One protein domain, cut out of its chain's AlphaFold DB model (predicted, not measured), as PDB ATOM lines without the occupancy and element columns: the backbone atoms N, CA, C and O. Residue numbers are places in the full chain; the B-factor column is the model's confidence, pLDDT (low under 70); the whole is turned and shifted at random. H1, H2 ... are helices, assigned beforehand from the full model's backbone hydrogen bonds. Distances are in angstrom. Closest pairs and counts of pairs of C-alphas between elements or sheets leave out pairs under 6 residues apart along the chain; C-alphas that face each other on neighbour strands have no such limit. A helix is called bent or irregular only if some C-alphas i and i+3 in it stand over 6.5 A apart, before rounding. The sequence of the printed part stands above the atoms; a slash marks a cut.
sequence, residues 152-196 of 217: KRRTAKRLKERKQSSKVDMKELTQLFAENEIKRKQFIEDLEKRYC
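What this domain is: This is residues 152 to 196 of the 217 residues of the protein "J domain-containing protein" of Edhazardia aedis (strain USNM 41457) (UniProt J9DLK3). A long helix, H2, and a shorter one, H1, form the two arms of a wide, open V, with a few residues of link at its corner and nothing packed between the arms. The printed part has 45 residues with two named helices, H1 then H2 along the chain, and no named strand; the class is all helix. It is extended, with a radius of gyration of the C-alphas of 18.2 A, and its outline is a rod spanning 56 by 24 by 6 A.

Where its parts are: H2, residues 170 to 195, is 37.5 A long from C-alpha 170 at (-7.315, -8.736, -0.865) to C-alpha 195 at (-19.651, 22.885, 14.988). H1, residues 152 to 165, measures 20.0 A and begins with C-alpha 152 at (-23.016, -31.045, 12.980).

How they stand to each other: H2 and H1 are apart, with no C-alpha of the one within 8 A of the other. A tight link of 4 residues, 166 to 169, joins them. Neither helix is bent. In H1 and H2 every O i to N i+4 pair is within hydrogen-bond range.

The domain as a whole: The C-alphas of Lys 152 and Cys 196, the two farthest apart, are separated by 56.3 A. Residues 152 to 196 stand free, with no C-alpha 8 or more apart along the chain within 10 A. The printed part has no cut. Its mean pLDDT is 88.4, and no printed residue is under 70.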
ATOM      1  N   LYS A 152     -22.854 -31.338  14.413       88.19
ATOM      2  CA  LYS A 152     -23.016 -31.045  12.980       88.19
ATOM      3  C   LYS A 152     -23.333 -29.576  12.682       88.19
ATOM      4  O   LYS A 152     -22.998 -29.092  11.603       88.19
ATOM      5  N   ARG A 153     -24.014 -28.858  13.588       90.56
ATOM      6  CA  ARG A 153     -24.381 -27.448  13.352       90.56
ATOM      7  C   ARG A 153     -23.148 -26.559  13.448       90.56
ATOM      8  O   ARG A 153     -22.962 -25.681  12.604       90.56
ATOM      9  N   ARG A 154     -22.299 -26.810  14.448       90.19
ATOM     10  CA  ARG A 154     -21.036 -26.091  14.643       90.19
ATOM     11  C   ARG A 154     -20.075 -26.329  13.482       90.19
ATOM     12  O   ARG A 154     -19.625 -25.359  12.874       90.19
ATOM     13  N   THR A 155     -19.836 -27.590  13.121       87.94
ATOM     14  CA  THR A 155     -18.914 -27.940  12.026       87.94
ATOM     15  C   THR A 155     -19.367 -27.342  10.690       87.94
ATOM     16  O   THR A 155     -18.562 -26.749   9.972       87.94
ATOM     17  N   ALA A 156     -20.672 -27.370  10.388       90.38
ATOM     18  CA  ALA A 156     -21.223 -26.718   9.199       90.38
ATOM     19  C   ALA A 156     -21.040 -25.187   9.210       90.38
ATOM     20  O   ALA A 156     -20.710 -24.599   8.175       90.38
ATOM     21  N   LYS A 157     -21.225 -24.532  10.366       91.75
ATOM     22  CA  LYS A 157     -21.011 -23.083  10.518       91.75
ATOM     23  C   LYS A 157     -19.545 -22.707  10.274       91.75
ATOM     24  O   LYS A 157     -19.289 -21.839   9.443       91.75
ATOM     25  N   ARG A 158     -18.596 -23.398  10.918       88.81
ATOM     26  CA  ARG A 158     -17.149 -23.169  10.739       88.81
ATOM     27  C   ARG A 158     -16.702 -23.403   9.295       88.81
ATOM     28  O   ARG A 158     -15.962 -22.598   8.735       88.81
ATOM     29  N   LEU A 159     -17.218 -24.449   8.643       89.69
ATOM     30  CA  LEU A 159     -16.939 -24.713   7.229       89.69
ATOM     31  C   LEU A 159     -17.450 -23.586   6.318       89.69
ATOM     32  O   LEU A 159     -16.775 -23.216   5.357       89.69
ATOM     33  N   LYS A 160     -18.630 -23.022   6.609       91.69
ATOM     34  CA  LYS A 160     -19.172 -21.873   5.869       91.69
ATOM     35  C   LYS A 160     -18.317 -20.620   6.071       91.69
ATOM     36  O   LYS A 160     -18.018 -19.950   5.088       91.69
ATOM     37  N   GLU A 161     -17.896 -20.336   7.304       89.69
ATOM     38  CA  GLU A 161     -16.989 -19.224   7.631       89.69
ATOM     39  C   GLU A 161     -15.652 -19.354   6.883       89.69
ATOM     40  O   GLU A 161     -15.224 -18.397   6.244       89.69
ATOM     41  N   ARG A 162     -15.054 -20.555   6.849       86.75
ATOM     42  CA  ARG A 162     -13.804 -20.833   6.115       86.75
ATOM     43  C   ARG A 162     -13.944 -20.636   4.605       86.75
ATOM     44  O   ARG A 162     -13.063 -20.076   3.966       86.75
ATOM     45  N   LYS A 163     -15.063 -21.084   4.026       88.94
ATOM     46  CA  LYS A 163     -15.366 -20.871   2.599       88.94
ATOM     47  C   LYS A 163     -15.613 -19.404   2.269       88.94
ATOM     48  O   LYS A 163     -15.383 -18.999   1.135       88.94
ATOM     49  N   GLN A 164     -16.152 -18.633   3.212       87.50
ATOM     50  CA  GLN A 164     -16.345 -17.202   3.028       87.50
ATOM     51  C   GLN A 164     -15.002 -16.477   3.103       87.50
ATOM     52  O   GLN A 164     -14.714 -15.684   2.215       87.50
ATOM     53  N   SER A 165     -14.166 -16.782   4.100       83.00
ATOM     54  CA  SER A 165     -12.854 -16.146   4.254       83.00
ATOM     55  C   SER A 165     -11.913 -16.459   3.093       83.00
ATOM     56  O   SER A 165     -11.227 -15.562   2.620       83.00
ATOM     57  N   SER A 166     -11.937 -17.686   2.561       82.31
ATOM     58  CA  SER A 166     -11.116 -18.067   1.405       82.31
ATOM     59  C   SER A 166     -11.490 -17.344   0.108       82.31
ATOM     60  O   SER A 166     -10.716 -17.377  -0.839       82.31
ATOM     61  N   LYS A 167     -12.695 -16.769   0.026       84.75
ATOM     62  CA  LYS A 167     -13.184 -16.040  -1.155       84.75
ATOM     63  C   LYS A 167     -12.907 -14.541  -1.097       84.75
ATOM     64  O   LYS A 167     -13.197 -13.860  -2.071       84.75
ATOM     65  N   VAL A 168     -12.445 -14.019   0.039       77.38
ATOM     66  CA  VAL A 168     -12.183 -12.586   0.178       77.38
ATOM     67  C   VAL A 168     -10.921 -12.253  -0.605       77.38
ATOM     68  O   VAL A 168      -9.818 -12.631  -0.207       77.38
ATOM     69  N   ASP A 169     -11.083 -11.523  -1.703       82.44
ATOM     70  CA  ASP A 169      -9.957 -11.010  -2.469       82.44
ATOM     71  C   ASP A 169      -9.351  -9.796  -1.762       82.44
ATOM     72  O   ASP A 169     -10.026  -8.810  -1.459       82.44
ATOM     73  N   MET A 170      -8.033  -9.824  -1.545       79.19
ATOM     74  CA  MET A 170      -7.315  -8.736  -0.865       79.19
ATOM     75  C   MET A 170      -7.517  -7.372  -1.542       79.19
ATOM     76  O   MET A 170      -7.535  -6.350  -0.862       79.19
ATOM     77  N   LYS A 171      -7.694  -7.349  -2.871       80.56
ATOM     78  CA  LYS A 171      -7.951  -6.124  -3.644       80.56
ATOM     79  C   LYS A 171      -9.327  -5.518  -3.363       80.56
ATOM     80  O   LYS A 171      -9.459  -4.301  -3.344       80.56
ATOM     81  N   GLU A 172     -10.341  -6.349  -3.154       85.06
ATOM     82  CA  GLU A 172     -11.687  -5.882  -2.807       85.06
ATOM     83  C   GLU A 172     -11.683  -5.296  -1.391       85.06
ATOM     84  O   GLU A 172     -12.243  -4.233  -1.127       85.06
ATOM     85  N   LEU A 173     -10.946  -5.939  -0.483       81.94
ATOM     86  CA  LEU A 173     -10.810  -5.475   0.889       81.94
ATOM     87  C   LEU A 173     -10.085  -4.119   0.985       81.94
ATOM     88  O   LEU A 173     -10.519  -3.248   1.739       81.94
ATOM     89  N   THR A 174      -9.016  -3.899   0.209       84.12
ATOM     90  CA  THR A 174      -8.322  -2.597   0.184       84.12
ATOM     91  C   THR A 174      -9.202  -1.480  -0.372       84.12
ATOM     92  O   THR A 174      -9.160  -0.363   0.146       84.12
ATOM     93  N   GLN A 175     -10.039  -1.774  -1.370       88.06
ATOM     94  CA  GLN A 175     -11.023  -0.822  -1.892       88.06
ATOM     95  C   GLN A 175     -12.057  -0.443  -0.826       88.06
ATOM     96  O   GLN A 175     -12.288   0.745  -0.598       88.06
ATOM     97  N   LEU A 176     -12.602  -1.424  -0.099       86.94
ATOM     98  CA  LEU A 176     -13.550  -1.173   0.992       86.94
ATOM     99  C   LEU A 176     -12.950  -0.300   2.103       86.94
ATOM    100  O   LEU A 176     -13.630   0.583   2.631       86.94
ATOM    101  N   PHE A 177     -11.680  -0.512   2.458       88.06
ATOM    102  CA  PHE A 177     -10.998   0.348   3.426       88.06
ATOM    103  C   PHE A 177     -10.862   1.786   2.917       88.06
ATOM    104  O   PHE A 177     -11.230   2.711   3.644       88.06
ATOM    105  N   ALA A 178     -10.429   1.981   1.668       88.75
ATOM    106  CA  ALA A 178     -10.296   3.310   1.073       88.75
ATOM    107  C   ALA A 178     -11.642   4.056   1.010       88.75
ATOM    108  O   ALA A 178     -11.728   5.233   1.366       88.75
ATOM    109  N   GLU A 179     -12.723   3.371   0.633       92.62
ATOM    110  CA  GLU A 179     -14.069   3.952   0.641       92.62
ATOM    111  C   GLU A 179     -14.515   4.381   2.040       92.62
ATOM    112  O   GLU A 179     -15.094   5.456   2.215       92.62
ATOM    113  N   ASN A 180     -14.257   3.550   3.051       92.75
ATOM    114  CA  ASN A 180     -14.612   3.862   4.432       92.75
ATOM    115  C   ASN A 180     -13.802   5.044   4.975       92.75
ATOM    116  O   ASN A 180     -14.345   5.864   5.718       92.75
ATOM    117  N   GLU A 181     -12.537   5.182   4.578       91.00
ATOM    118  CA  GLU A 181     -11.724   6.352   4.909       91.00
ATOM    119  C   GLU A 181     -12.285   7.633   4.290       91.00
ATOM    120  O   GLU A 181     -12.385   8.647   4.983       91.00
ATOM    121  N   ILE A 182     -12.711   7.588   3.023       93.69
ATOM    122  CA  ILE A 182     -13.348   8.728   2.349       93.69
ATOM    123  C   ILE A 182     -14.641   9.113   3.073       93.69
ATOM    124  O   ILE A 182     -14.823  10.280   3.422       93.69
ATOM    125  N   LYS A 183     -15.504   8.135   3.375       94.88
ATOM    126  CA  LYS A 183     -16.759   8.363   4.116       94.88
ATOM    127  C   LYS A 183     -16.496   8.976   5.492       94.88
ATOM    128  O   LYS A 183     -17.197   9.899   5.901       94.88
ATOM    129  N   ARG A 184     -15.463   8.507   6.204       94.81
ATOM    130  CA  ARG A 184     -15.081   9.055   7.513       94.81
ATOM    131  C   ARG A 184     -14.566  10.490   7.405       94.81
ATOM    132  O   ARG A 184     -14.932  11.309   8.241       94.81
ATOM    133  N   LYS A 185     -13.748  10.803   6.393       92.62
ATOM    134  CA  LYS A 185     -13.263  12.172   6.142       92.62
ATOM    135  C   LYS A 185     -14.422  13.122   5.849       92.62
ATOM    136  O   LYS A 185     -14.532  14.145   6.513       92.62
ATOM    137  N   GLN A 186     -15.334  12.727   4.962       93.81
ATOM    138  CA  GLN A 186     -16.541  13.502   4.654       93.81
ATOM    139  C   GLN A 186     -17.402  13.748   5.901       93.81
ATOM    140  O   GLN A 186     -17.854  14.866   6.132       93.81
ATOM    141  N   PHE A 187     -17.582  12.730   6.750       95.56
ATOM    142  CA  PHE A 187     -18.304  12.875   8.014       95.56
ATOM    143  C   PHE A 187     -17.646  13.894   8.958       95.56
ATOM    144  O   PHE A 187     -18.346  14.709   9.560       95.56
ATOM    145  N   ILE A 188     -16.313  13.878   9.075       94.31
ATOM    146  CA  ILE A 188     -15.574  14.848   9.898       94.31
ATOM    147  C   ILE A 188     -15.700  16.260   9.312       94.31
ATOM    148  O   ILE A 188     -16.038  17.179  10.052       94.31
ATOM    149  N   GLU A 189     -15.526  16.434   8.001       91.38
ATOM    150  CA  GLU A 189     -15.691  17.735   7.332       91.38
ATOM    151  C   GLU A 189     -17.094  18.323   7.548       91.38
ATOM    152  O   GLU A 189     -17.264  19.525   7.762       91.38
ATOM    153  N   ASP A 190     -18.127  17.483   7.511       93.75
ATOM    154  CA  ASP A 190     -19.499  17.919   7.749       93.75
ATOM    155  C   ASP A 190     -19.762  18.286   9.214       93.75
ATOM    156  O   ASP A 190     -20.546  19.203   9.484       93.75
ATOM    157  N   LEU A 191     -19.092  17.628  10.165       91.00
ATOM    158  CA  LEU A 191     -19.103  18.039  11.569       91.00
ATOM    159  C   LEU A 191     -18.368  19.367  11.769       91.00
ATOM    160  O   LEU A 191     -18.889  20.246  12.455       91.00
ATOM    161  N   GLU A 192     -17.209  19.555  11.138       88.62
ATOM    162  CA  GLU A 192     -16.444  20.804  11.208       88.62
ATOM    163  C   GLU A 192     -17.268  21.992  10.708       88.62
ATOM    164  O   GLU A 192     -17.339  23.018  11.379       88.62
ATOM    165  N   LYS A 193     -17.991  21.845   9.592       88.62
ATOM    166  CA  LYS A 193     -18.877  22.904   9.074       88.62
ATOM    167  C   LYS A 193     -19.992  23.290  10.047       88.62
ATOM    168  O   LYS A 193     -20.433  24.438  10.038       88.62
ATOM    169  N   ARG A 194     -20.497  22.332  10.831       88.94
ATOM    170  CA  ARG A 194     -21.631  22.537  11.748       88.94
ATOM    171  C   ARG A 194     -21.206  23.089  13.101       88.94
ATOM    172  O   ARG A 194     -21.947  23.875  13.683       88.94
ATOM    173  N   TYR A 195     -20.054  22.655  13.601       86.25
ATOM    174  CA  TYR A 195     -19.651  22.885  14.988       86.25
ATOM    175  C   TYR A 195     -18.387  23.729  15.140       86.25
ATOM    176  O   TYR A 195     -18.143  24.229  16.236       86.25
ATOM    177  N   CYS A 196     -17.611  23.944  14.077       79.19
ATOM    178  CA  CYS A 196     -16.526  24.914  14.095       79.19
ATOM    179  C   CYS A 196     -17.113  26.284  13.712       79.19
ATOM    180  O   CYS A 196     -17.557  26.461  12.572       79.19
TER     181      CYS A 196